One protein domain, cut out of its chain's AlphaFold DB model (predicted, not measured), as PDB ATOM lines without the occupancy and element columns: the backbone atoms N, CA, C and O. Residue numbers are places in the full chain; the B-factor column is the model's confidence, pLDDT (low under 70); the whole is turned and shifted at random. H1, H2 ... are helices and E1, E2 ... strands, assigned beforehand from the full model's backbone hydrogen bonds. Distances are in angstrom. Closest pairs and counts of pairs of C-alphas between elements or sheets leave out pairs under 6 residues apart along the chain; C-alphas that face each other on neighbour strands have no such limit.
ATOM      1  N   SER A 308     136.945 133.764 142.794       97.38
ATOM      2  CA  SER A 308     136.563 134.632 143.906       97.38
ATOM      3  C   SER A 308     137.468 135.848 143.973       97.38
ATOM      4  O   SER A 308     138.660 135.749 143.691       97.38
ATOM      5  N   VAL A 309     136.892 136.980 144.365       97.81
ATOM      6  CA  VAL A 309     137.592 138.253 144.537       97.81
ATOM      7  C   VAL A 309     137.280 138.756 145.941       97.81
ATOM      8  O   VAL A 309     136.107 138.874 146.294       97.81
ATOM      9  N   SER A 310     138.310 139.037 146.734       96.94
ATOM     10  CA  SER A 310     138.180 139.628 148.070       96.94
ATOM     11  C   SER A 310     139.232 140.712 148.242       96.94
ATOM     12  O   SER A 310     140.428 140.444 148.129       96.94
ATOM     13  N   GLY A 311     138.794 141.951 148.475       95.69
ATOM     14  CA  GLY A 311     139.688 143.107 148.448       95.69
ATOM     15  C   GLY A 311     140.438 143.183 147.115       95.69
ATOM     16  O   GLY A 311     139.816 143.235 146.057       95.69
ATOM     17  N   ASN A 312     141.770 143.145 147.177       97.88
ATOM     18  CA  ASN A 312     142.644 143.138 146.005       97.88
ATOM     19  C   ASN A 312     143.183 141.740 145.641       97.88
ATOM     20  O   ASN A 312     144.187 141.649 144.943       97.88
ATOM     21  N   HIS A 313     142.582 140.659 146.147       98.62
ATOM     22  CA  HIS A 313     143.061 139.287 145.955       98.62
ATOM     23  C   HIS A 313     142.088 138.457 145.129       98.62
ATOM     24  O   HIS A 313     140.876 138.472 145.367       98.62
ATOM     25  N   VAL A 314     142.629 137.702 144.178       98.75
ATOM     26  CA  VAL A 314     141.874 136.862 143.251       98.75
ATOM     27  C   VAL A 314     142.300 135.412 143.404       98.75
ATOM     28  O   VAL A 314     143.489 135.103 143.454       98.75
ATOM     29  N   LEU A 315     141.310 134.523 143.442       98.62
ATOM     30  CA  LEU A 315     141.483 133.075 143.413       98.62
ATOM     31  C   LEU A 315     140.739 132.505 142.212       98.62
ATOM     32  O   LEU A 315     139.538 132.749 142.069       98.62
ATOM     33  N   TYR A 316     141.413 131.706 141.390       97.94
ATOM     34  CA  TYR A 316     140.802 131.033 140.244       97.94
ATOM     35  C   TYR A 316     141.434 129.665 140.015       97.94
ATOM     36  O   TYR A 316     142.568 129.575 139.563       97.94
ATOM     37  N   LEU A 317     140.688 128.589 140.277       96.00
ATOM     38  CA  LEU A 317     141.221 127.223 140.214       96.00
ATOM     39  C   LEU A 317     142.526 127.108 141.027       96.00
ATOM     40  O   LEU A 317     142.477 127.208 142.250       96.00
ATOM     41  N   ASP A 318     143.664 126.923 140.356       97.19
ATOM     42  CA  ASP A 318     144.994 126.820 140.964       97.19
ATOM     43  C   ASP A 318     145.755 128.163 141.006       97.19
ATOM     44  O   ASP A 318     146.879 128.216 141.501       97.19
ATOM     45  N   TRP A 319     145.158 129.245 140.501       98.44
ATOM     46  CA  TRP A 319     145.719 130.594 140.491       98.44
ATOM     47  C   TRP A 319     145.386 131.386 141.753       98.44
ATOM     48  O   TRP A 319     144.253 131.362 142.247       98.44
ATOM     49  N   SER A 320     146.364 132.167 142.205       98.56
ATOM     50  CA  SER A 320     146.228 133.188 143.242       98.56
ATOM     51  C   SER A 320     147.079 134.397 142.872       98.56
ATOM     52  O   SER A 320     148.254 134.225 142.568       98.56
ATOM     53  N   PHE A 321     146.526 135.606 142.926       98.81
ATOM     54  CA  PHE A 321     147.306 136.834 142.737       98.81
ATOM     55  C   PHE A 321     146.645 138.036 143.411       98.81
ATOM     56  O   PHE A 321     145.423 138.086 143.584       98.81
ATOM     57  N   ALA A 322     147.462 139.013 143.792       98.75
ATOM     58  CA  ALA A 322     147.015 140.335 144.203       98.75
ATOM     59  C   ALA A 322     146.990 141.285 142.995       98.75
ATOM     60  O   ALA A 322     147.732 141.079 142.039       98.75
ATOM     61  N   PHE A 323     146.176 142.337 143.022       98.62
ATOM     62  CA  PHE A 323     146.129 143.334 141.948       98.62
ATOM     63  C   PHE A 323     146.124 144.773 142.464       98.62
ATOM     64  O   PHE A 323     145.905 145.028 143.652       98.62
ATOM     65  N   GLY A 324     146.358 145.705 141.542       97.44
ATOM     66  CA  GLY A 324     146.183 147.141 141.727       97.44
ATOM     67  C   GLY A 324     146.110 147.878 140.387       97.44
ATOM     68  O   GLY A 324     146.237 147.280 139.314       97.44
ATOM     69  N   LEU A 325     145.923 149.189 140.462       97.62
ATOM     70  CA  LEU A 325     145.814 150.095 139.328       97.62
ATOM     71  C   LEU A 325     146.520 151.416 139.663       97.62
ATOM     72  O   LEU A 325     145.970 152.288 140.337       97.62
ATOM     73  N   SER A 326     147.757 151.560 139.186       97.38
ATOM     74  CA  SER A 326     148.519 152.801 139.338       97.38
ATOM     75  C   SER A 326     147.826 153.939 138.599       97.38
ATOM     76  O   SER A 326     147.437 153.767 137.446       97.38
ATOM     77  N   SER A 327     147.729 155.123 139.212       96.00
ATOM     78  CA  SER A 327     147.176 156.301 138.525       96.00
ATOM     79  C   SER A 327     148.065 156.757 137.362       96.00
ATOM     80  O   SER A 327     147.556 157.341 136.405       96.00
ATOM     81  N   LEU A 328     149.370 156.469 137.423       95.81
ATOM     82  CA  LEU A 328     150.335 156.810 136.381       95.81
ATOM     83  C   LEU A 328     150.469 155.718 135.318       95.81
ATOM     84  O   LEU A 328     150.268 156.000 134.142       95.81
ATOM     85  N   THR A 329     150.784 154.478 135.702       96.50
ATOM     86  CA  THR A 329     151.131 153.428 134.722       96.50
ATOM     87  C   THR A 329     149.991 152.459 134.415       96.50
ATOM     88  O   THR A 329     150.026 151.783 133.394       96.50
ATOM     89  N   GLY A 330     148.950 152.402 135.249       96.44
ATOM     90  CA  GLY A 330     147.801 151.521 135.046       96.44
ATOM     91  C   GLY A 330     147.950 150.131 135.674       96.44
ATOM     92  O   GLY A 330     148.296 149.991 136.850       96.44
ATOM     93  N   MET A 331     147.551 149.103 134.920       97.38
ATOM     94  CA  MET A 331     147.217 147.770 135.434       97.38
ATOM     95  C   MET A 331     148.435 146.982 135.937       97.38
ATOM     96  O   MET A 331     149.464 146.909 135.262       97.38
ATOM     97  N   ARG A 332     148.300 146.353 137.114       98.50
ATOM     98  CA  ARG A 332     149.361 145.558 137.750       98.50
ATOM     99  C   ARG A 332     148.816 144.397 138.582       98.50
ATOM    100  O   ARG A 332     147.785 144.529 139.243       98.50
ATOM    101  N   VAL A 333     149.532 143.276 138.573       98.81
ATOM    102  CA  VAL A 333     149.293 142.112 139.439       98.81
ATOM    103  C   VAL A 333     150.578 141.691 140.140       98.81
ATOM    104  O   VAL A 333     151.674 141.849 139.603       98.81
ATOM    105  N   PHE A 334     150.432 141.156 141.346       98.88
ATOM    106  CA  PHE A 334     151.523 140.838 142.257       98.88
ATOM    107  C   PHE A 334     151.345 139.469 142.900       98.88
ATOM    108  O   PHE A 334     150.219 138.980 143.023       98.88
ATOM    109  N   ASP A 335     152.457 138.892 143.362       98.62
ATOM    110  CA  ASP A 335     152.501 137.577 144.015       98.62
ATOM    111  C   ASP A 335     151.692 136.534 143.226       98.62
ATOM    112  O   ASP A 335     150.791 135.880 143.753       98.62
ATOM    113  N   VAL A 336     151.968 136.441 141.921       98.69
ATOM    114  CA  VAL A 336     151.257 135.548 141.007       98.69
ATOM    115  C   VAL A 336     151.708 134.124 141.290       98.69
ATOM    116  O   VAL A 336     152.866 133.770 141.054       98.69
ATOM    117  N   ARG A 337     150.784 133.306 141.793       98.38
ATOM    118  CA  ARG A 337     151.018 131.911 142.164       98.38
ATOM    119  C   ARG A 337     150.164 130.961 141.337       98.38
ATOM    120  O   ARG A 337     148.976 131.215 141.133       98.38
ATOM    121  N   PHE A 338     150.753 129.835 140.951       98.25
ATOM    122  CA  PHE A 338     150.063 128.694 140.355       98.25
ATOM    123  C   PHE A 338     150.335 127.450 141.201       98.25
ATOM    124  O   PHE A 338     151.483 127.138 141.500       98.25
ATOM    125  N   LYS A 339     149.278 126.758 141.639       97.00
ATOM    126  CA  LYS A 339     149.356 125.607 142.562       97.00
ATOM    127  C   LYS A 339     150.126 125.908 143.858       97.00
ATOM    128  O   LYS A 339     150.785 125.042 144.418       97.00
ATOM    129  N   GLY A 340     150.015 127.144 144.350       95.75
ATOM    130  CA  GLY A 340     150.666 127.607 145.582       95.75
ATOM    131  C   GLY A 340     152.100 128.117 145.407       95.75
ATOM    132  O   GLY A 340     152.595 128.820 146.290       95.75
ATOM    133  N   GLU A 341     152.734 127.858 144.263       97.06
ATOM    134  CA  GLU A 341     154.092 128.309 143.955       97.06
ATOM    135  C   GLU A 341     154.072 129.650 143.218       97.06
ATOM    136  O   GLU A 341     153.310 129.828 142.267       97.06
ATOM    137  N   ARG A 342     154.905 130.607 143.649       97.81
ATOM    138  CA  ARG A 342     155.062 131.896 142.961       97.81
ATOM    139  C   ARG A 342     155.787 131.689 141.636       97.81
ATOM    140  O   ARG A 342     156.840 131.064 141.607       97.81
ATOM    141  N   ILE A 343     155.232 132.257 140.569       97.50
ATOM    142  CA  ILE A 343     155.852 132.290 139.238       97.50
ATOM    143  C   ILE A 343     156.344 133.694 138.867       97.50
ATOM    144  O   ILE A 343     157.348 133.835 138.173       97.50
ATOM    145  N   ALA A 344     155.666 134.737 139.350       98.56
ATOM    146  CA  ALA A 344     156.038 136.128 139.129       98.56
ATOM    147  C   ALA A 344     155.739 136.959 140.379       98.56
ATOM    148  O   ALA A 344     154.668 136.833 140.981       98.56
ATOM    149  N   TYR A 345     156.679 137.818 140.764       98.81
ATOM    150  CA  TYR A 345     156.465 138.792 141.831       98.81
ATOM    151  C   TYR A 345     155.587 139.950 141.359       98.81
ATOM    152  O   TYR A 345     154.693 140.364 142.095       98.81
ATOM    153  N   GLU A 346     155.812 140.438 140.136       98.81
ATOM    154  CA  GLU A 346     155.107 141.580 139.553       98.81
ATOM    155  C   GLU A 346     154.960 141.416 138.036       98.81
ATOM    156  O   GLU A 346     155.939 141.180 137.327       98.81
ATOM    157  N   LEU A 347     153.733 141.596 137.547       98.62
ATOM    158  CA  LEU A 347     153.430 141.834 136.137       98.62
ATOM    159  C   LEU A 347     152.695 143.172 136.047       98.62
ATOM    160  O   LEU A 347     151.634 143.334 136.655       98.62
ATOM    161  N   SER A 348     153.239 144.143 135.318       98.62
ATOM    162  CA  SER A 348     152.673 145.498 135.312       98.62
ATOM    163  C   SER A 348     152.915 146.247 134.012       98.62
ATOM    164  O   SER A 348     154.012 146.184 133.453       98.62
ATOM    165  N   VAL A 349     151.923 147.034 133.596       98.56
ATOM    166  CA  VAL A 349     152.088 148.060 132.559       98.56
ATOM    167  C   VAL A 349     153.103 149.099 133.047       98.56
ATOM    168  O   VAL A 349     153.107 149.471 134.225       98.56
ATOM    169  N   GLN A 350     153.998 149.527 132.160       98.31
ATOM    170  CA  GLN A 350     154.993 150.568 132.437       98.31
ATOM    171  C   GLN A 350     154.776 151.801 131.565       98.31
ATOM    172  O   GLN A 350     154.854 152.912 132.076       98.31
ATOM    173  N   GLU A 351     154.485 151.611 130.275       98.25
ATOM    174  CA  GLU A 351     154.267 152.712 129.336       98.25
ATOM    175  C   GLU A 351     153.427 152.268 128.131       98.25
ATOM    176  O   GLU A 351     153.512 151.116 127.691       98.25
ATOM    177  N   ALA A 352     152.672 153.213 127.576       97.81
ATOM    178  CA  ALA A 352     152.123 153.184 126.232       97.81
ATOM    179  C   ALA A 352     152.603 154.439 125.489       97.81
ATOM    180  O   ALA A 352     152.382 155.568 125.917       97.81
ATOM    181  N   MET A 353     153.301 154.238 124.378       97.25
ATOM    182  CA  MET A 353     153.851 155.319 123.574       97.25
ATOM    183  C   MET A 353     153.291 155.253 122.161       97.25
ATOM    184  O   MET A 353     153.228 154.174 121.573       97.25
ATOM    185  N   SER A 354     152.946 156.402 121.584       97.44
ATOM    186  CA  SER A 354     152.606 156.503 120.162       97.44
ATOM    187  C   SER A 354     153.446 157.571 119.468       97.44
ATOM    188  O   SER A 354     153.592 158.683 119.967       97.44
ATOM    189  N   VAL A 355     154.037 157.221 118.322       98.31
ATOM    190  CA  VAL A 355     154.919 158.102 117.534       98.31
ATOM    191  C   VAL A 355     154.320 158.310 116.155       98.31
ATOM    192  O   VAL A 355     154.128 157.333 115.434       98.31
ATOM    193  N   TYR A 356     154.053 159.564 115.789       98.50
ATOM    194  CA  TYR A 356     153.362 159.934 114.553       98.50
ATOM    195  C   TYR A 356     154.298 160.453 113.460       98.50
ATOM    196  O   TYR A 356     155.360 161.015 113.724       98.50
ATOM    197  N   GLY A 357     153.853 160.295 112.211       98.12
ATOM    198  CA  GLY A 357     154.382 160.985 111.038       98.12
ATOM    199  C   GLY A 357     153.342 161.933 110.430       98.12
ATOM    200  O   GLY A 357     152.161 161.599 110.308       98.12
ATOM    201  N   SER A 358     153.771 163.128 110.023       97.94
ATOM    202  CA  SER A 358     152.916 164.118 109.356       97.94
ATOM    203  C   SER A 358     153.744 165.155 108.602       97.94
ATOM    204  O   SER A 358     154.960 165.231 108.761       97.94
ATOM    205  N   VAL A 359     153.060 165.992 107.823       97.50
ATOM    206  CA  VAL A 359     153.585 167.264 107.301       97.50
ATOM    207  C   VAL A 359     153.131 168.474 108.124       97.50
ATOM    208  O   VAL A 359     153.721 169.546 108.006       97.50
ATOM    209  N   THR A 360     152.082 168.331 108.945       97.94
ATOM    210  CA  THR A 360     151.621 169.407 109.836       97.94
ATOM    211  C   THR A 360     152.494 169.462 111.093       97.94
ATOM    212  O   THR A 360     152.909 168.411 111.593       97.94
ATOM    213  N   PRO A 361     152.814 170.664 111.600       97.00
ATOM    214  CA  PRO A 361     153.797 170.849 112.657       97.00
ATOM    215  C   PRO A 361     153.357 170.252 113.994       97.00
ATOM    216  O   PRO A 361     154.210 169.803 114.751       97.00
ATOM    217  N   GLY A 362     152.055 170.206 114.273       95.69
ATOM    218  CA  GLY A 362     151.521 169.534 115.443       95.69
ATOM    219  C   GLY A 362     151.808 168.041 115.402       95.69
ATOM    220  O   GLY A 362     152.505 167.534 116.268       95.69
ATOM    221  N   MET A 363     151.341 167.349 114.362       96.44
ATOM    222  CA  MET A 363     151.440 165.887 114.288       96.44
ATOM    223  C   MET A 363     152.847 165.368 113.958       96.44
ATOM    224  O   MET A 363     153.167 164.241 114.321       96.44
ATOM    225  N   ILE A 364     153.708 166.147 113.287       97.06
ATOM    226  CA  ILE A 364     155.079 165.703 112.955       97.06
ATOM    227  C   ILE A 364     155.966 165.569 114.200       97.06
ATOM    228  O   ILE A 364     156.904 164.773 114.206       97.06
ATOM    229  N   ILE A 365     155.682 166.337 115.256       96.81
ATOM    230  CA  ILE A 365     156.419 166.236 116.518       96.81
ATOM    231  C   ILE A 365     155.802 165.211 117.471       96.81
ATOM    232  O   ILE A 365     156.462 164.841 118.442       96.81
ATOM    233  N   THR A 366     154.575 164.750 117.201       98.00
ATOM    234  CA  THR A 366     153.765 164.005 118.163       98.00
ATOM    235  C   THR A 366     154.370 162.656 118.537       98.00
ATOM    236  O   THR A 366     154.454 161.724 117.733       98.00
ATOM    237  N   LYS A 367     154.768 162.564 119.803       97.50
ATOM    238  CA  LYS A 367     155.275 161.390 120.509       97.50
ATOM    239  C   LYS A 367     154.606 161.361 121.882       97.50
ATOM    240  O   LYS A 367     155.132 161.935 122.838       97.50
ATOM    241  N   PHE A 368     153.428 160.753 121.973       96.62
ATOM    242  CA  PHE A 368     152.736 160.622 123.253       96.62
ATOM    243  C   PHE A 368     153.447 159.586 124.118       96.62
ATOM    244  O   PHE A 368     153.748 158.495 123.644       96.62
ATOM    245  N   LEU A 369     153.715 159.956 125.369       96.44
ATOM    246  CA  LEU A 369     154.091 159.055 126.456       96.44
ATOM    247  C   LEU A 369     152.925 159.072 127.438       96.44
ATOM    248  O   LEU A 369     152.781 160.022 128.216       96.44
ATOM    249  N   ASP A 370     152.048 158.081 127.349       97.12
ATOM    250  CA  ASP A 370     150.739 158.130 127.997       97.12
ATOM    251  C   ASP A 370     150.856 158.104 129.529       97.12
ATOM    252  O   ASP A 370     150.051 158.732 130.227       97.12
ATOM    253  N   SER A 371     151.911 157.486 130.078       96.00
ATOM    254  CA  SER A 371     152.196 157.511 131.521       96.00
ATOM    255  C   SER A 371     152.444 158.927 132.067       96.00
ATOM    256  O   SER A 371     152.134 159.198 133.229       96.00
ATOM    257  N   SER A 372     152.913 159.864 131.227       93.75
ATOM    258  CA  SER A 372     153.127 161.276 131.598       93.75
ATOM    259  C   SER A 372     151.819 162.055 131.810       93.75
ATOM    260  O   SER A 372     151.800 163.100 132.470       93.75
ATOM    261  N   ILE A 373     150.713 161.545 131.264       93.50
ATOM    262  CA  ILE A 373     149.351 162.064 131.456       93.50
ATOM    263  C   ILE A 373     148.637 161.248 132.550       93.50
ATOM    264  O   ILE A 373     147.862 161.789 133.350       93.50
ATOM    265  N   GLY A 374     148.963 159.957 132.610       95.69
ATOM    266  CA  GLY A 374     148.521 158.972 133.585       95.69
ATOM    267  C   GLY A 374     147.614 157.937 132.934       95.69
ATOM    268  O   GLY A 374     146.420 158.164 132.803       95.69
ATOM    269  N   ILE A 375     148.144 156.771 132.573       97.81
ATOM    270  CA  ILE A 375     147.379 155.681 131.954       97.81
ATOM    271  C   ILE A 375     146.191 155.293 132.846       97.81
ATOM    272  O   ILE A 375     145.037 155.351 132.421       97.81
ATOM    273  N   GLY A 376     146.437 154.996 134.125       96.94
ATOM    274  CA  GLY A 376     145.363 154.631 135.055       96.94
ATOM    275  C   GLY A 376     144.469 155.795 135.494       96.94
ATOM    276  O   GLY A 376     143.348 155.558 135.947       96.94
ATOM    277  N   ARG A 377     144.887 157.060 135.311       95.75
ATOM    278  CA  ARG A 377     144.019 158.243 135.503       95.75
ATOM    279  C   ARG A 377     142.762 158.150 134.640       95.75
ATOM    280  O   ARG A 377     141.707 158.634 135.064       95.75
ATOM    281  N   PHE A 378     142.885 157.527 133.472       97.06
ATOM    282  CA  PHE A 378     141.833 157.372 132.473       97.06
ATOM    283  C   PHE A 378     141.191 155.981 132.464       97.06
ATOM    284  O   PHE A 378     140.523 155.623 131.499       97.06
ATOM    285  N   ALA A 379     141.349 155.190 133.529       96.69
ATOM    286  CA  ALA A 379     140.561 153.975 133.714       96.69
ATOM    287  C   ALA A 379     139.109 154.342 134.065       96.69
ATOM    288  O   ALA A 379     138.759 154.556 135.231       96.69
ATOM    289  N   HIS A 380     138.284 154.505 133.034       93.62
ATOM    290  CA  HIS A 380     136.885 154.902 133.154       93.62
ATOM    291  C   HIS A 380     135.975 153.707 133.473       93.62
ATOM    292  O   HIS A 380     136.421 152.569 133.601       93.62
ATOM    293  N   GLU A 381     134.688 153.990 133.678       97.56
ATOM    294  CA  GLU A 381     133.694 152.962 133.974       97.56
ATOM    295  C   GLU A 381     133.510 152.012 132.790       97.56
ATOM    296  O   GLU A 381     133.156 152.447 131.697       97.56
ATOM    297  N   LEU A 382     133.724 150.715 133.036       98.56
ATOM    298  CA  LEU A 382     133.515 149.667 132.043       98.56
ATOM    299  C   LEU A 382     132.018 149.408 131.858       98.56
ATOM    300  O   LEU A 382     131.282 149.138 132.814       98.56
ATOM    301  N   VAL A 383     131.571 149.436 130.607       97.62
ATOM    302  CA  VAL A 383     130.179 149.227 130.219       97.62
ATOM    303  C   VAL A 383     129.850 147.738 130.252       97.62
ATOM    304  O   VAL A 383     130.304 146.938 129.427       97.62
ATOM    305  N   ARG A 384     129.003 147.355 131.211       96.94
ATOM    306  CA  ARG A 384     128.599 145.962 131.420       96.94
ATOM    307  C   ARG A 384     127.899 145.368 130.197       96.94
ATOM    308  O   ARG A 384     126.869 145.871 129.763       96.94
ATOM    309  N   GLY A 385     128.407 144.236 129.714       94.81
ATOM    310  CA  GLY A 385     127.883 143.528 128.541       94.81
ATOM    311  C   GLY A 385     128.507 143.967 127.214       94.81
ATOM    312  O   GLY A 385     128.329 143.258 126.228       94.81
ATOM    313  N   THR A 386     129.256 145.073 127.204       95.06
ATOM    314  CA  THR A 386     130.005 145.554 126.035       95.06
ATOM    315  C   THR A 386     131.499 145.339 126.247       95.06
ATOM    316  O   THR A 386     132.114 144.553 125.532       95.06
ATOM    317  N   ASP A 387     132.063 145.965 127.282       97.88
ATOM    318  CA  ASP A 387     133.507 145.927 127.555       97.88
ATOM    319  C   ASP A 387     133.922 144.621 128.232       97.88
ATOM    320  O   ASP A 387     135.029 144.115 128.039       97.88
ATOM    321  N   CYS A 388     133.011 144.050 129.023       97.94
ATOM    322  CA  CYS A 388     133.175 142.748 129.655       97.94
ATOM    323  C   CYS A 388     131.844 141.988 129.672       97.94
ATOM    324  O   CYS A 388     130.777 142.610 129.599       97.94
ATOM    325  N   PRO A 389     131.866 140.650 129.835       97.06
ATOM    326  CA  PRO A 389     130.646 139.864 129.978       97.06
ATOM    327  C   PRO A 389     129.721 140.408 131.071       97.06
ATOM    328  O   PRO A 389     130.168 140.955 132.086       97.06
ATOM    329  N   HIS A 390     128.414 140.224 130.882       94.62
ATOM    330  CA  HIS A 390     127.403 140.773 131.788       94.62
ATOM    331  C   HIS A 390     127.603 140.304 133.241       94.62
ATOM    332  O   HIS A 390     127.546 141.106 134.173       94.62
ATOM    333  N   GLU A 391     127.954 139.026 133.413       93.62
ATOM    334  CA  GLU A 391     128.188 138.367 134.705       93.62
ATOM    335  C   GLU A 391     129.600 138.583 135.288       93.62
ATOM    336  O   GLU A 391     129.961 137.970 136.302       93.62
ATOM    337  N   ALA A 392     130.431 139.444 134.688       97.88
ATOM    338  CA  ALA A 392     131.740 139.773 135.248       97.88
ATOM    339  C   ALA A 392     131.615 140.383 136.660       97.88
ATOM    340  O   ALA A 392     130.612 141.009 137.026       97.88
ATOM    341  N   THR A 393     132.635 140.167 137.487       98.25
ATOM    342  CA  THR A 393     132.794 140.877 138.761       98.25
ATOM    343  C   THR A 393     133.480 142.202 138.471       98.25
ATOM    344  O   THR A 393     134.598 142.200 137.970       98.25
ATOM    345  N   TYR A 394     132.819 143.315 138.776       98.38
ATOM    346  CA  TYR A 394     133.369 144.652 138.562       98.38
ATOM    347  C   TYR A 394     133.909 145.199 139.876       98.38
ATOM    348  O   TYR A 394     133.324 144.964 140.937       98.38
ATOM    349  N   VAL A 395     135.037 145.892 139.796       98.12
ATOM    350  CA  VAL A 395     135.756 146.432 140.946       98.12
ATOM    351  C   VAL A 395     135.988 147.918 140.718       98.12
ATOM    352  O   VAL A 395     136.420 148.344 139.644       98.12
ATOM    353  N   ASP A 396     135.688 148.705 141.744       97.62
ATOM    354  CA  ASP A 396     135.970 150.134 141.751       97.62
ATOM    355  C   ASP A 396     137.410 150.404 142.162       97.62
ATOM    356  O   ASP A 396     137.971 149.702 143.006       97.62
ATOM    357  N   THR A 397     137.962 151.499 141.658       95.94
ATOM    358  CA  THR A 397     139.256 152.019 142.103       95.94
ATOM    359  C   THR A 397     139.132 153.466 142.572       95.94
ATOM    360  O   THR A 397     138.120 154.141 142.356       95.94
ATOM    361  N   TYR A 398     140.162 153.944 143.268       96.81
ATOM    362  CA  TYR A 398     140.260 155.323 143.731       96.81
ATOM    363  C   TYR A 398     141.586 155.919 143.279       96.81
ATOM    364  O   TYR A 398     142.634 155.290 143.415       96.81
ATOM    365  N   ARG A 399     141.538 157.159 142.796       96.19
ATOM    366  CA  ARG A 399     142.720 157.884 142.321       96.19
ATOM    367  C   ARG A 399     142.787 159.299 142.862       96.19
ATOM    368  O   ARG A 399     141.753 159.947 143.054       96.19
ATOM    369  N   TYR A 400     144.003 159.796 143.029       97.56
ATOM    370  CA  TYR A 400     144.281 161.196 143.316       97.56
ATOM    371  C   TYR A 400     145.382 161.681 142.377       97.56
ATOM    372  O   TYR A 400     146.560 161.516 142.656       97.56
ATOM    373  N   ILE A 401     144.992 162.279 141.259       96.88
ATOM    374  CA  ILE A 401     145.903 162.913 140.309       96.88
ATOM    375  C   ILE A 401     145.197 164.132 139.723       96.88
ATOM    376  O   ILE A 401     144.136 163.985 139.112       96.88
ATOM    377  N   ASP A 402     145.744 165.324 139.970       96.19
ATOM    378  CA  ASP A 402     145.226 166.603 139.465       96.19
ATOM    379  C   ASP A 402     143.733 166.824 139.804       96.19
ATOM    380  O   ASP A 402     142.893 167.219 138.992       96.19
ATOM    381  N   VAL A 403     143.365 166.481 141.039       95.25
ATOM    382  CA  VAL A 403     141.999 166.560 141.568       95.25
ATOM    383  C   VAL A 403     142.012 167.136 142.976       95.25
ATOM    384  O   VAL A 403     142.974 166.988 143.720       95.25
ATOM    385  N   LYS A 404     140.897 167.752 143.374       94.25
ATOM    386  CA  LYS A 404     140.745 168.346 144.713       94.25
ATOM    387  C   LYS A 404     140.631 167.335 145.856       94.25
ATOM    388  O   LYS A 404     140.778 167.691 147.020       94.25
ATOM    389  N   SER A 405     140.277 166.095 145.537       95.12
ATOM    390  CA  SER A 405     140.042 164.994 146.472       95.12
ATOM    391  C   SER A 405     140.058 163.682 145.696       95.12
ATOM    392  O   SER A 405     139.785 163.696 144.496       95.12
ATOM    393  N   SER A 406     140.289 162.551 146.369       95.31
ATOM    394  CA  SER A 406     140.247 161.232 145.722       95.31
ATOM    395  C   SER A 406     138.939 161.021 144.953       95.31
ATOM    396  O   SER A 406     137.855 161.240 145.508       95.31
ATOM    397  N   VAL A 407     139.030 160.556 143.711       95.88
ATOM    398  CA  VAL A 407     137.883 160.268 142.841       95.88
ATOM    399  C   VAL A 407     137.701 158.757 142.739       95.88
ATOM    400  O   VAL A 407     138.670 158.036 142.509       95.88
ATOM    401  N   ARG A 408     136.460 158.285 142.907       96.81
ATOM    402  CA  ARG A 408     136.079 156.886 142.662       96.81
ATOM    403  C   ARG A 408     135.866 156.680 141.166       96.81
ATOM    404  O   ARG A 408     134.983 157.320 140.596       96.81
ATOM    405  N   ALA A 409     136.619 155.770 140.565       95.44
ATOM    406  CA  ALA A 409     136.331 155.235 139.243       95.44
ATOM    407  C   ALA A 409     135.476 153.976 139.425       95.44
ATOM    408  O   ALA A 409     135.930 152.970 139.973       95.44
ATOM    409  N   ARG A 410     134.192 154.079 139.069       97.00
ATOM    410  CA  ARG A 410     133.237 152.976 139.225       97.00
ATOM    411  C   ARG A 410     133.530 151.899 138.199       97.00
ATOM    412  O   ARG A 410     133.786 152.251 137.057       97.00
ATOM    413  N   ASN A 411     133.447 150.627 138.580       97.62
ATOM    414  CA  ASN A 411     133.557 149.494 137.658       97.62
ATOM    415  C   ASN A 411     134.786 149.576 136.722       97.62
ATOM    416  O   ASN A 411     134.714 149.136 135.581       97.62
ATOM    417  N   SER A 412     135.898 150.166 137.174       97.75
ATOM    418  CA  SER A 412     137.084 150.437 136.341       97.75
ATOM    419  C   SER A 412     137.909 149.187 136.024       97.75
ATOM    420  O   SER A 412     138.809 149.212 135.188       97.75
ATOM    421  N   ILE A 413     137.635 148.098 136.737       98.62
ATOM    422  CA  ILE A 413     138.218 146.778 136.520       98.62
ATOM    423  C   ILE A 413     137.071 145.783 136.395       98.62
ATOM    424  O   ILE A 413     136.098 145.860 137.151       98.62
ATOM    425  N   CYS A 414     137.206 144.810 135.501       98.62
ATOM    426  CA  CYS A 414     136.327 143.652 135.458       98.62
ATOM    427  C   CYS A 414     137.138 142.352 135.490       98.62
ATOM    428  O   CYS A 414     138.233 142.247 134.937       98.62
ATOM    429  N   ILE A 415     136.589 141.355 136.178       98.81
ATOM    430  CA  ILE A 415     137.200 140.045 136.385       98.81
ATOM    431  C   ILE A 415     136.172 138.991 136.009       98.81
ATOM    432  O   ILE A 415     135.058 138.974 136.549       98.81
ATOM    433  N   PHE A 416     136.519 138.126 135.067       98.62
ATOM    434  CA  PHE A 416     135.619 137.097 134.564       98.62
ATOM    435  C   PHE A 416     136.394 135.893 134.063       98.62
ATOM    436  O   PHE A 416     137.532 136.002 133.636       98.62
ATOM    437  N   GLU A 417     135.767 134.730 134.090       98.00
ATOM    438  CA  GLU A 417     136.256 133.587 133.339       98.00
ATOM    439  C   GLU A 417     135.651 133.625 131.935       98.00
ATOM    440  O   GLU A 417     134.478 133.960 131.777       98.00
ATOM    441  N   HIS A 418     136.436 133.290 130.919       97.44
ATOM    442  CA  HIS A 418     136.018 133.268 129.524       97.44
ATOM    443  C   HIS A 418     136.233 131.884 128.920       97.44
ATOM    444  O   HIS A 418     137.287 131.282 129.120       97.44
ATOM    445  N   ASN A 419     135.244 131.387 128.173       95.94
ATOM    446  CA  ASN A 419     135.386 130.191 127.347       95.94
ATOM    447  C   ASN A 419     135.779 130.618 125.930       95.94
ATOM    448  O   ASN A 419     134.996 131.274 125.249       95.94
ATOM    449  N   PHE A 420     136.967 130.216 125.484       94.38
ATOM    450  CA  PHE A 420     137.532 130.643 124.200       94.38
ATOM    451  C   PHE A 420     136.954 129.903 122.983       94.38
ATOM    452  O   PHE A 420     137.388 130.143 121.863       94.38
ATOM    453  N   GLY A 421     136.018 128.966 123.175       94.56
ATOM    454  CA  GLY A 421     135.394 128.224 122.076       94.56
ATOM    455  C   GLY A 421     136.311 127.204 121.390       94.56
ATOM    456  O   GLY A 421     135.904 126.572 120.420       94.56
ATOM    457  N   GLN A 422     137.522 126.997 121.910       95.62
ATOM    458  CA  GLN A 422     138.478 125.986 121.455       95.62
ATOM    459  C   GLN A 422     138.885 125.064 122.619       95.62
ATOM    460  O   GLN A 422     138.855 125.491 123.774       95.62
ATOM    461  N   PRO A 423     139.245 123.791 122.379       96.81
ATOM    462  CA  PRO A 423     139.746 122.921 123.438       96.81
ATOM    463  C   PRO A 423     141.157 123.350 123.856       96.81
ATOM    464  O   PRO A 423     141.981 123.687 123.012       96.81
ATOM    465  N   LEU A 424     141.461 123.286 125.155       96.62
ATOM    466  CA  LEU A 424     142.831 123.457 125.654       96.62
ATOM    467  C   LEU A 424     143.722 122.320 125.144       96.62
ATOM    468  O   LEU A 424     144.876 122.518 124.786       96.62
ATOM    469  N   ARG A 425     143.158 121.108 125.119       97.75
ATOM    470  CA  ARG A 425     143.742 119.910 124.514       97.75
ATOM    471  C   ARG A 425     142.629 118.946 124.129       97.75
ATOM    472  O   ARG A 425     141.623 118.857 124.837       97.75
ATOM    473  N   ARG A 426     142.822 118.188 123.053       97.62
ATOM    474  CA  ARG A 426     141.967 117.048 122.703       97.62
ATOM    475  C   ARG A 426     142.728 116.000 121.911       97.62
ATOM    476  O   ARG A 426     143.547 116.336 121.063       97.62
ATOM    477  N   HIS A 427     142.386 114.741 122.105       97.50
ATOM    478  CA  HIS A 427     142.849 113.647 121.270       97.50
ATOM    479  C   HIS A 427     141.713 112.651 121.053       97.50
ATOM    480  O   HIS A 427     140.875 112.448 121.930       97.50
ATOM    481  N   PHE A 428     141.689 112.076 119.859       97.44
ATOM    482  CA  PHE A 428     140.804 110.993 119.475       97.44
ATOM    483  C   PHE A 428     141.735 109.909 118.967       97.44
ATOM    484  O   PHE A 428     142.440 110.142 117.985       97.44
ATOM    485  N   SER A 429     141.789 108.806 119.698       96.81
ATOM    486  CA  SER A 429     142.478 107.605 119.265       96.81
ATOM    487  C   SER A 429     141.458 106.764 118.517       96.81
ATOM    488  O   SER A 429     140.403 106.462 119.073       96.81
ATOM    489  N   ASP A 430     141.783 106.409 117.281       95.94
ATOM    490  CA  ASP A 430     141.065 105.447 116.442       95.94
ATOM    491  C   ASP A 430     141.928 104.219 116.109       95.94
ATOM    492  O   ASP A 430     141.410 103.114 115.950       95.94
ATOM    493  N   PHE A 431     143.251 104.382 116.074       89.75
ATOM    494  CA  PHE A 431     144.198 103.278 115.953       89.75
ATOM    495  C   PHE A 431     144.319 102.501 117.271       89.75
ATOM    496  O   PHE A 431     144.662 103.066 118.310       89.75
ATOM    497  N   PHE A 432     144.073 101.185 117.223       92.62
ATOM    498  CA  PHE A 432     144.191 100.203 118.324       92.62
ATOM    499  C   PHE A 432     143.279 100.412 119.549       92.62
ATOM    500  O   PHE A 432     142.980  99.453 120.256       92.62
ATOM    501  N   SER A 433     142.798 101.630 119.796       89.94
ATOM    502  CA  SER A 433     141.784 101.954 120.800       89.94
ATOM    503  C   SER A 433     140.857 103.033 120.253       89.94
ATOM    504  O   SER A 433     141.341 103.946 119.590       89.94
ATOM    505  N   ASN A 434     139.552 102.932 120.533       95.62
ATOM    506  CA  ASN A 434     138.536 103.906 120.122       95.62
ATOM    507  C   ASN A 434     138.138 104.770 121.326       95.62
ATOM    508  O   ASN A 434     137.234 104.412 122.086       95.62
ATOM    509  N   SER A 435     138.861 105.865 121.557       96.56
ATOM    510  CA  SER A 435     138.667 106.697 122.749       96.56
ATOM    511  C   SER A 435     138.893 108.184 122.484       96.56
ATOM    512  O   SER A 435     139.701 108.584 121.647       96.56
ATOM    513  N   TYR A 436     138.175 109.021 123.237       97.19
ATOM    514  CA  TYR A 436     138.300 110.475 123.206       97.19
ATOM    515  C   TYR A 436     138.688 111.016 124.581       97.19
ATOM    516  O   TYR A 436     138.083 110.664 125.594       97.19
ATOM    517  N   GLY A 437     139.648 111.939 124.607       97.12
ATOM    518  CA  GLY A 437     139.992 112.719 125.791       97.12
ATOM    519  C   GLY A 437     140.167 114.186 125.430       97.12
ATOM    520  O   GLY A 437     140.897 114.515 124.498       97.12
ATOM    521  N   GLY A 438     139.540 115.089 126.184       96.75
ATOM    522  CA  GLY A 438     139.627 116.524 125.923       96.75
ATOM    523  C   GLY A 438     139.418 117.385 127.159       96.75
ATOM    524  O   GLY A 438     139.003 116.907 128.213       96.75
ATOM    525  N   MET A 439     139.741 118.666 127.024       96.88
ATOM    526  CA  MET A 439     139.536 119.688 128.046       96.88
ATOM    527  C   MET A 439     139.155 121.003 127.367       96.88
ATOM    528  O   MET A 439     139.822 121.425 126.424       96.88
ATOM    529  N   VAL A 440     138.086 121.643 127.840       95.94
ATOM    530  CA  VAL A 440     137.645 122.966 127.365       95.94
ATOM    531  C   VAL A 440     138.684 124.020 127.745       95.94
ATOM    532  O   VAL A 440     139.201 123.965 128.857       95.94
ATOM    533  N   ASN A 441     138.974 124.973 126.853       96.50
ATOM    534  CA  ASN A 441     139.813 126.125 127.178       96.50
ATOM    535  C   ASN A 441     138.974 127.217 127.843       96.50
ATOM    536  O   ASN A 441     138.238 127.954 127.178       96.50
ATOM    537  N   SER A 442     139.077 127.315 129.163       96.25
ATOM    538  CA  SER A 442     138.596 128.474 129.907       96.25
ATOM    539  C   SER A 442     139.756 129.139 130.634       96.25
ATOM    540  O   SER A 442     140.653 128.461 131.126       96.25
ATOM    541  N   ALA A 443     139.749 130.465 130.702       98.19
ATOM    542  CA  ALA A 443     140.769 131.216 131.426       98.19
ATOM    543  C   ALA A 443     140.144 132.397 132.161       98.19
ATOM    544  O   ALA A 443     139.104 132.915 131.746       98.19
ATOM    545  N   LEU A 444     140.782 132.831 133.243       98.75
ATOM    546  CA  LEU A 444     140.390 134.052 133.935       98.75
ATOM    547  C   LEU A 444     140.994 135.260 133.230       98.75
ATOM    548  O   LEU A 444     142.195 135.283 132.990       98.75
ATOM    549  N   VAL A 445     140.180 136.268 132.958       98.81
ATOM    550  CA  VAL A 445     140.575 137.560 132.408       98.81
ATOM    551  C   VAL A 445     140.440 138.613 133.507       98.81
ATOM    552  O   VAL A 445     139.370 138.773 134.102       98.81
ATOM    553  N   PHE A 446     141.534 139.318 133.772       98.75
ATOM    554  CA  PHE A 446     141.592 140.533 134.580       98.75
ATOM    555  C   PHE A 446     141.796 141.717 133.632       98.75
ATOM    556  O   PHE A 446     142.836 141.784 132.972       98.75
ATOM    557  N   ARG A 447     140.792 142.597 133.532       98.81
ATOM    558  CA  ARG A 447     140.726 143.645 132.505       98.81
ATOM    559  C   ARG A 447     140.508 145.037 133.082       98.81
ATOM    560  O   ARG A 447     139.691 145.222 133.986       98.81
ATOM    561  N   THR A 448     141.153 146.021 132.461       98.50
ATOM    562  CA  THR A 448     140.782 147.443 132.526       98.50
ATOM    563  C   THR A 448     140.855 148.071 131.132       98.50
ATOM    564  O   THR A 448     141.575 147.574 130.266       98.50
ATOM    565  N   ILE A 449     140.108 149.152 130.906       98.50
ATOM    566  CA  ILE A 449     140.172 149.955 129.680       98.50
ATOM    567  C   ILE A 449     140.527 151.382 130.073       98.50
ATOM    568  O   ILE A 449     139.885 151.965 130.949       98.50
ATOM    569  N   THR A 450     141.551 151.941 129.433       98.06
ATOM    570  CA  THR A 450     141.989 153.321 129.663       98.06
ATOM    571  C   THR A 450     141.750 154.168 128.419       98.06
ATOM    572  O   THR A 450     142.375 153.909 127.389       98.06
ATOM    573  N   ALA A 451     140.875 155.170 128.528       96.69
ATOM    574  CA  ALA A 451     140.507 156.066 127.429       96.69
ATOM    575  C   ALA A 451     141.321 157.370 127.488       96.69
ATOM    576  O   ALA A 451     140.946 158.336 128.160       96.69
ATOM    577  N   ILE A 452     142.475 157.378 126.824       94.81
ATOM    578  CA  ILE A 452     143.455 158.465 126.875       94.81
ATOM    579  C   ILE A 452     143.318 159.291 125.603       94.81
ATOM    580  O   ILE A 452     143.782 158.907 124.530       94.81
ATOM    581  N   GLY A 453     142.652 160.440 125.720       91.38
ATOM    582  CA  GLY A 453     142.381 161.287 124.566       91.38
ATOM    583  C   GLY A 453     141.540 160.544 123.528       91.38
ATOM    584  O   GLY A 453     140.344 160.337 123.732       91.38
ATOM    585  N   ASN A 454     142.151 160.213 122.392       94.94
ATOM    586  CA  ASN A 454     141.490 159.559 121.266       94.94
ATOM    587  C   ASN A 454     141.482 158.030 121.347       94.94
ATOM    588  O   ASN A 454     140.611 157.423 120.728       94.94
ATOM    589  N   TYR A 455     142.417 157.418 122.075       96.44
ATOM    590  CA  TYR A 455     142.546 155.964 122.134       96.44
ATOM    591  C   TYR A 455     141.869 155.364 123.354       96.44
ATOM    592  O   TYR A 455     141.945 155.901 124.458       96.44
ATOM    593  N   ASP A 456     141.339 154.164 123.156       98.06
ATOM    594  CA  ASP A 456     140.886 153.268 124.206       98.06
ATOM    595  C   ASP A 456     141.803 152.041 124.200       98.06
ATOM    596  O   ASP A 456     141.770 151.226 123.272       98.06
ATOM    597  N   TYR A 457     142.647 151.905 125.225       98.31
ATOM    598  CA  TYR A 457     143.486 150.719 125.394       98.31
ATOM    599  C   TYR A 457     142.812 149.730 126.332       98.31
ATOM    600  O   TYR A 457     142.590 150.034 127.503       98.31
ATOM    601  N   MET A 458     142.517 148.538 125.824       98.44
ATOM    602  CA  MET A 458     142.025 147.415 126.611       98.44
ATOM    603  C   MET A 458     143.197 146.538 127.034       98.44
ATOM    604  O   MET A 458     143.872 145.948 126.189       98.44
ATOM    605  N   TRP A 459     143.417 146.465 128.342       98.50
ATOM    606  CA  TRP A 459     144.509 145.738 128.972       98.50
ATOM    607  C   TRP A 459     143.976 144.458 129.598       98.50
ATOM    608  O   TRP A 459     143.144 144.535 130.500       98.50
ATOM    609  N   ASP A 460     144.499 143.310 129.175       98.75
ATOM    610  CA  ASP A 460     144.118 141.995 129.685       98.75
ATOM    611  C   ASP A 460     145.327 141.251 130.245       98.75
ATOM    612  O   ASP A 460     146.321 141.041 129.543       98.75
ATOM    613  N   PHE A 461     145.204 140.768 131.482       98.75
ATOM    614  CA  PHE A 461     146.013 139.660 131.987       98.75
ATOM    615  C   PHE A 461     145.137 138.407 132.062       98.75
ATOM    616  O   PHE A 461     144.106 138.395 132.744       98.75
ATOM    617  N   ILE A 462     145.533 137.366 131.331       98.81
ATOM    618  CA  ILE A 462     144.748 136.148 131.116       98.81
ATOM    619  C   ILE A 462     145.470 134.958 131.752       98.81
ATOM    620  O   ILE A 462     146.616 134.668 131.414       98.81
ATOM    621  N   PHE A 463     144.795 134.252 132.656       98.69
ATOM    622  CA  PHE A 463     145.354 133.159 133.455       98.69
ATOM    623  C   PHE A 463     144.743 131.821 133.031       98.69
ATOM    624  O   PHE A 463     143.592 131.509 133.359       98.69
ATOM    625  N   TYR A 464     145.513 131.026 132.287       98.44
ATOM    626  CA  TYR A 464     145.063 129.768 131.689       98.44
ATOM    627  C   TYR A 464     145.129 128.593 132.662       98.44
ATOM    628  O   TYR A 464     145.999 128.509 133.525       98.44
ATOM    629  N   GLN A 465     144.256 127.604 132.463       96.56
ATOM    630  CA  GLN A 465     144.256 126.348 133.228       96.56
ATOM    631  C   GLN A 465     145.582 125.565 133.145       96.56
ATOM    632  O   GLN A 465     145.846 124.722 134.000       96.56
ATOM    633  N   SER A 466     146.414 125.830 132.133       96.62
ATOM    634  CA  SER A 466     147.731 125.212 131.939       96.62
ATOM    635  C   SER A 466     148.820 125.725 132.887       96.62
ATOM    636  O   SER A 466     149.880 125.110 132.948       96.62
ATOM    637  N   GLY A 467     148.596 126.839 133.593       97.06
ATOM    638  CA  GLY A 467     149.661 127.562 134.299       97.06
ATOM    639  C   GLY A 467     150.336 128.647 133.451       97.06
ATOM    640  O   GLY A 467     151.298 129.264 133.896       97.06
ATOM    641  N   SER A 468     149.839 128.902 132.236       97.56
ATOM    642  CA  SER A 468     150.312 129.992 131.375       97.56
ATOM    643  C   SER A 468     149.609 131.312 131.709       97.56
ATOM    644  O   SER A 468     148.405 131.322 131.976       97.56
ATOM    645  N   VAL A 469     150.348 132.421 131.633       98.00
ATOM    646  CA  VAL A 469     149.799 133.783 131.695       98.00
ATOM    647  C   VAL A 469     150.019 134.460 130.348       98.00
ATOM    648  O   VAL A 469     151.127 134.419 129.816       98.00
ATOM    649  N   GLU A 470     148.980 135.080 129.804       98.31
ATOM    650  CA  GLU A 470     149.057 135.914 128.604       98.31
ATOM    651  C   GLU A 470     148.773 137.366 128.976       98.31
ATOM    652  O   GLU A 470     147.822 137.666 129.699       98.31
ATOM    653  N   ILE A 471     149.611 138.265 128.469       98.00
ATOM    654  CA  ILE A 471     149.409 139.706 128.552       98.00
ATOM    655  C   ILE A 471     148.985 140.175 127.169       98.00
ATOM    656  O   ILE A 471     149.678 139.909 126.185       98.00
ATOM    657  N   LYS A 472     147.854 140.874 127.091       98.19
ATOM    658  CA  LYS A 472     147.283 141.334 125.828       98.19
ATOM    659  C   LYS A 472     146.837 142.779 125.934       98.19
ATOM    660  O   LYS A 472     146.283 143.206 126.944       98.19
ATOM    661  N   VAL A 473     147.092 143.522 124.866       97.56
ATOM    662  CA  VAL A 473     146.654 144.903 124.700       97.56
ATOM    663  C   VAL A 473     145.932 145.028 123.369       97.56
ATOM    664  O   VAL A 473     146.415 144.546 122.345       97.56
ATOM    665  N   HIS A 474     144.772 145.672 123.388       97.94
ATOM    666  CA  HIS A 474     144.054 146.062 122.181       97.94
ATOM    667  C   HIS A 474     143.897 147.575 122.173       97.94
ATOM    668  O   HIS A 474     143.420 148.142 123.151       97.94
ATOM    669  N   ALA A 475     144.267 148.214 121.067       97.00
ATOM    670  CA  ALA A 475     143.938 149.610 120.826       97.00
ATOM    671  C   ALA A 475     142.636 149.687 120.014       97.00
ATOM    672  O   ALA A 475     142.509 149.049 118.967       97.00
ATOM    673  N   THR A 476     141.678 150.460 120.511       96.94
ATOM    674  CA  THR A 476     140.460 150.878 119.807       96.94
ATOM    675  C   THR A 476     140.244 152.380 120.044       96.94
ATOM    676  O   THR A 476     141.189 153.090 120.397       96.94
ATOM    677  N   GLY A 477     139.036 152.887 119.811       96.38
ATOM    678  CA  GLY A 477     138.713 154.309 119.904       96.38
ATOM    679  C   GLY A 477     138.856 155.012 118.555       96.38
ATOM    680  O   GLY A 477     138.618 154.422 117.499       96.38
ATOM    681  N   TYR A 478     139.230 156.287 118.581       98.00
ATOM    682  CA  TYR A 478     139.441 157.101 117.387       98.00
ATOM    683  C   TYR A 478     140.924 157.210 117.045       98.00
ATOM    684  O   TYR A 478     141.784 157.321 117.916       98.00
ATOM    685  N   ILE A 479     141.233 157.281 115.752       97.12
ATOM    686  CA  ILE A 479     142.556 157.726 115.316       97.12
ATOM    687  C   ILE A 479     142.717 159.224 115.601       97.12
ATOM    688  O   ILE A 479     141.758 159.990 115.484       97.12
ATOM    689  N   SER A 480     143.937 159.652 115.911       95.75
ATOM    690  CA  SER A 480     144.295 161.067 115.836       95.75
ATOM    691  C   SER A 480     144.562 161.439 114.376       95.75
ATOM    692  O   SER A 480     145.229 160.690 113.652       95.75
ATOM    693  N   SER A 481     144.020 162.570 113.920       97.44
ATOM    694  CA  SER A 481     144.093 162.990 112.517       97.44
ATOM    695  C   SER A 481     144.593 164.421 112.349       97.44
ATOM    696  O   SER A 481     144.579 165.236 113.273       97.44
ATOM    697  N   SER A 482     145.021 164.728 111.130       97.94
ATOM    698  CA  SER A 482     145.397 166.072 110.695       97.94
ATOM    699  C   SER A 482     144.575 166.489 109.480       97.94
ATOM    700  O   SER A 482     143.980 165.665 108.779       97.94
ATOM    701  N   TYR A 483     144.515 167.794 109.230       97.44
ATOM    702  CA  TYR A 483     143.856 168.308 108.037       97.44
ATOM    703  C   TYR A 483     144.679 167.983 106.791       97.44
ATOM    704  O   TYR A 483     145.902 168.135 106.785       97.44
ATOM    705  N   LEU A 484     144.005 167.571 105.721       97.31
ATOM    706  CA  LEU A 484     144.660 167.186 104.480       97.31
ATOM    707  C   LEU A 484     145.260 168.411 103.770       97.31
ATOM    708  O   LEU A 484     144.554 169.221 103.173       97.31
ATOM    709  N   VAL A 485     146.587 168.512 103.791       97.06
ATOM    710  CA  VAL A 485     147.366 169.532 103.067       97.06
ATOM    711  C   VAL A 485     148.308 168.891 102.041       97.06
ATOM    712  O   VAL A 485     148.466 167.668 102.004       97.06
ATOM    713  N   ASN A 486     148.956 169.692 101.192       96.56
ATOM    714  CA  ASN A 486     149.890 169.168 100.192       96.56
ATOM    715  C   ASN A 486     151.007 168.324 100.845       96.56
ATOM    716  O   ASN A 486     151.564 168.710 101.868       96.56
ATOM    717  N   GLY A 487     151.322 167.163 100.265       97.06
ATOM    718  CA  GLY A 487     152.314 166.217 100.795       97.06
ATOM    719  C   GLY A 487     151.804 165.248 101.871       97.06
ATOM    720  O   GLY A 487     152.472 164.249 102.131       97.06
ATOM    721  N   SER A 488     150.607 165.467 102.431       97.81
ATOM    722  CA  SER A 488     150.026 164.636 103.503       97.81
ATOM    723  C   SER A 488     149.957 163.143 103.170       97.81
ATOM    724  O   SER A 488     150.246 162.308 104.020       97.81
ATOM    725  N   LEU A 489     149.641 162.796 101.915       98.25
ATOM    726  CA  LEU A 489     149.469 161.405 101.467       98.25
ATOM    727  C   LEU A 489     150.757 160.562 101.512       98.25
ATOM    728  O   LEU A 489     150.699 159.351 101.335       98.25
ATOM    729  N   LYS A 490     151.922 161.171 101.769       98.00
ATOM    730  CA  LYS A 490     153.168 160.436 102.047       98.00
ATOM    731  C   LYS A 490     153.225 159.874 103.474       98.00
ATOM    732  O   LYS A 490     154.075 159.038 103.758       98.00
ATOM    733  N   HIS A 491     152.350 160.343 104.365       98.25
ATOM    734  CA  HIS A 491     152.366 160.052 105.801       98.25
ATOM    735  C   HIS A 491     151.022 159.516 106.311       98.25
ATOM    736  O   HIS A 491     150.722 159.625 107.497       98.25
ATOM    737  N   GLY A 492     150.186 158.965 105.430       98.00
ATOM    738  CA  GLY A 492     148.885 158.432 105.812       98.00
ATOM    739  C   GLY A 492     147.913 158.338 104.646       98.00
ATOM    740  O   GLY A 492     148.271 158.563 103.489       98.00
ATOM    741  N   HIS A 493     146.658 158.050 104.974       98.31
ATOM    742  CA  HIS A 493     145.571 157.944 104.004       98.31
ATOM    743  C   HIS A 493     144.445 158.908 104.349       98.31
ATOM    744  O   HIS A 493     144.187 159.199 105.517       98.31
ATOM    745  N   GLN A 494     143.760 159.410 103.326       98.00
ATOM    746  CA  GLN A 494     142.554 160.192 103.538       98.00
ATOM    747  C   GLN A 494     141.427 159.267 104.023       98.00
ATOM    748  O   GLN A 494     141.114 158.282 103.359       98.00
ATOM    749  N   VAL A 495     140.823 159.587 105.168       97.25
ATOM    750  CA  VAL A 495     139.774 158.764 105.813       97.25
ATOM    751  C   VAL A 495     138.392 159.421 105.798       97.25
ATOM    752  O   VAL A 495     137.382 158.745 105.962       97.25
ATOM    753  N   ALA A 496     138.345 160.735 105.579       95.38
ATOM    754  CA  ALA A 496     137.135 161.521 105.360       95.38
ATOM    755  C   ALA A 496     137.478 162.771 104.528       95.38
ATOM    756  O   ALA A 496     138.638 162.991 104.160       95.38
ATOM    757  N   GLU A 497     136.487 163.593 104.178       94.44
ATOM    758  CA  GLU A 497     136.724 164.814 103.399       94.44
ATOM    759  C   GLU A 497     137.689 165.758 104.139       94.44
ATOM    760  O   GLU A 497     137.382 166.255 105.217       94.44
ATOM    761  N   ASN A 498     138.863 166.012 103.549       94.75
ATOM    762  CA  ASN A 498     139.951 166.806 104.132       94.75
ATOM    763  C   ASN A 498     140.553 166.265 105.446       94.75
ATOM    764  O   ASN A 498     141.202 167.017 106.174       94.75
ATOM    765  N   VAL A 499     140.401 164.969 105.737       97.25
ATOM    766  CA  VAL A 499     140.924 164.340 106.961       97.25
ATOM    767  C   VAL A 499     141.964 163.288 106.610       97.25
ATOM    768  O   VAL A 499     141.653 162.307 105.928       97.25
ATOM    769  N   LEU A 500     143.189 163.471 107.096       98.38
ATOM    770  CA  LEU A 500     144.270 162.501 106.971       98.38
ATOM    771  C   LEU A 500     144.364 161.657 108.246       98.38
ATOM    772  O   LEU A 500     144.644 162.184 109.321       98.38
ATOM    773  N   GLY A 501     144.207 160.342 108.114       98.31
ATOM    774  CA  GLY A 501     144.630 159.395 109.140       98.31
ATOM    775  C   GLY A 501     146.148 159.252 109.109       98.31
ATOM    776  O   GLY A 501     146.690 158.632 108.192       98.31
ATOM    777  N   ASN A 502     146.827 159.862 110.080       98.56
ATOM    778  CA  ASN A 502     148.285 159.903 110.153       98.56
ATOM    779  C   ASN A 502     148.885 158.530 110.488       98.56
ATOM    780  O   ASN A 502     148.399 157.826 111.376       98.56
ATOM    781  N   ILE A 503     149.987 158.178 109.822       98.62
ATOM    782  CA  ILE A 503     150.792 157.002 110.160       98.62
ATOM    783  C   ILE A 503     151.384 157.155 111.564       98.62
ATOM    784  O   ILE A 503     151.842 158.238 111.938       98.62
ATOM    785  N   HIS A 504     151.384 156.072 112.335       98.31
ATOM    786  CA  HIS A 504     151.992 156.034 113.659       98.31
ATOM    787  C   HIS A 504     152.341 154.605 114.076       98.31
ATOM    788  O   HIS A 504     151.897 153.629 113.470       98.31
ATOM    789  N   THR A 505     153.148 154.484 115.123       98.44
ATOM    790  CA  THR A 505     153.494 153.206 115.755       98.44
ATOM    791  C   THR A 505     153.165 153.267 117.238       98.44
ATOM    792  O   THR A 505     153.492 154.258 117.886       98.44
ATOM    793  N   HIS A 506     152.543 152.209 117.763       98.25
ATOM    794  CA  HIS A 506     152.344 152.011 119.197       98.25
ATOM    795  C   HIS A 506     153.477 151.152 119.772       98.25
ATOM    796  O   HIS A 506     153.757 150.069 119.256       98.25
ATOM    797  N   PHE A 507     154.090 151.610 120.858       98.12
ATOM    798  CA  PHE A 507     155.071 150.866 121.645       98.12
ATOM    799  C   PHE A 507     154.524 150.688 123.051       98.12
ATOM    800  O   PHE A 507     154.173 151.662 123.709       98.12
ATOM    801  N   ILE A 508     154.461 149.449 123.518       98.00
ATOM    802  CA  ILE A 508     153.905 149.121 124.827       98.00
ATOM    803  C   ILE A 508     154.995 148.449 125.653       98.00
ATOM    804  O   ILE A 508     155.651 147.520 125.176       98.00
ATOM    805  N   ASN A 509     155.195 148.915 126.883       98.38
ATOM    806  CA  ASN A 509     156.177 148.346 127.794       98.38
ATOM    807  C   ASN A 509     155.501 147.688 128.999       98.38
ATOM    808  O   ASN A 509     154.625 148.270 129.644       98.38
ATOM    809  N   PHE A 510     155.965 146.483 129.320       98.44
ATOM    810  CA  PHE A 510     155.564 145.728 130.497       98.44
ATOM    811  C   PHE A 510     156.797 145.348 131.307       98.44
ATOM    812  O   PHE A 510     157.835 144.983 130.752       98.44
ATOM    813  N   LYS A 511     156.651 145.361 132.629       98.62
ATOM    814  CA  LYS A 511     157.587 144.724 133.552       98.62
ATOM    815  C   LYS A 511     157.078 143.320 133.864       98.62
ATOM    816  O   LYS A 511     155.913 143.158 134.227       98.62
ATOM    817  N   VAL A 512     157.964 142.335 133.730       98.50
ATOM    818  CA  VAL A 512     157.704 140.915 134.003       98.50
ATOM    819  C   VAL A 512     158.784 140.417 134.965       98.50
ATOM    820  O   VAL A 512     159.840 139.949 134.548       98.50
ATOM    821  N   ASP A 513     158.547 140.587 136.263       98.69
ATOM    822  CA  ASP A 513     159.472 140.184 137.329       98.69
ATOM    823  C   ASP A 513     159.199 138.726 137.726       98.69
ATOM    824  O   ASP A 513     158.408 138.446 138.634       98.69
ATOM    825  N   LEU A 514     159.792 137.797 136.971       98.62
ATOM    826  CA  LEU A 514     159.681 136.357 137.208       98.62
ATOM    827  C   LEU A 514     160.545 135.932 138.399       98.62
ATOM    828  O   LEU A 514     161.717 136.285 138.473       98.62
ATOM    829  N   ASP A 515     159.963 135.109 139.270       98.12
ATOM    830  CA  ASP A 515     160.653 134.445 140.384       98.12
ATOM    831  C   ASP A 515     160.454 132.926 140.240       98.12
ATOM    832  O   ASP A 515     159.774 132.288 141.049       98.12
TER     833      ASP A 515
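Overview. This is residues 308 to 515 of the 541 residues of the protein "Amine oxidase" of Hippocampus comes (UniProt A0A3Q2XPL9). Two twisted sheets stand partly face to face with their strands crossed: one holds E1 to E6 and E15, the other, E7 to E11, is curled like part of a barrel. From the second sheet the hairpin E8 and E9 sticks out as a long arm at residues 424 to 439, and at the other end of the longest axis lies a small sheet of E12, E14 and E13 with H1. The printed part has 208 residues, with one named helix and fifteen named strands in the order E1 to E5, H1, E6 to E15; the class is mostly strand. The first sheet is branched, the others run E7 E8 E9 E10 E11 and E12 E14 E13, and the neighbours are antiparallel. The whole is loose, with a radius of gyration of the C-alphas of 20.9 A and spans of 71 by 53 by 34 A.

Arrangement. E1, residues 308 to 310, E2, 313 to 316, E3, 319 to 326, E4, 330 to 338, and E5, 341 to 356, form a meander, each strand the antiparallel neighbour of the one before. Within hydrogen-bond range are N 310 and O 313, 3.0 A, N 314 and O 321, 2.9 A, N 324 and O 332, 3.0 A, and N 333 and O 347, 2.8 A. E4 bends by 61 degrees at residue 335. Beside E5, E4 and E6, residues 367 to 369, lie on one side and E15, residues 504 to 514, on the other side; N 354 and O 368 are 3.0 A apart, N 353 and O 507 2.8 A. H1, residues 361 to 365, only grazes this sheet; 0 of its 1 O i to N i+4 pairs and 0 of its 2 O i to N i+3 pairs are within range. E7, residues 393 to 401, E8, 407 to 429, E9, 435 to 452, E10, 455 to 464, and E11, 469 to 477, form a second meander, with N 397 and O 409 3.0 A apart, N 443 and O 418 3.0 A, N 446 and O 461 2.9 A, and N 460 and O 472 2.9 A. The two sheets make a sandwich, face to face, their strands at 40 degrees; the closest C-alphas of E4 and E9, Met 331 and Thr 448, are 7.1 A apart. In the small sheet of E12, residues 481 to 483, E14, 499 to 502, and E13, 492 to 496, N 500 and O 482 are 2.9 A apart, N 501 and O 493 2.8 A. H1 only grazes it too. E14 runs on into E15 at 38 degrees.

Along the chain. E1 begins at C-alpha 308 (136.563, 134.632, 143.906). E5 is 43.2 A long, E8 57.9 A, ending at C-alpha 429 (142.478, 107.605, 119.265), E9 52.2 A, and E15 31.6 A, ending at C-alpha 514 (159.681, 136.357, 137.208).

Size, cuts and confidence. The C-alphas farthest apart, of Lys 404 and Phe 432, are 73.2 A apart. The printed part has no cut. The link E6 to E7, residues 370 to 392, is long. No printed residue is under 70 in pLDDT.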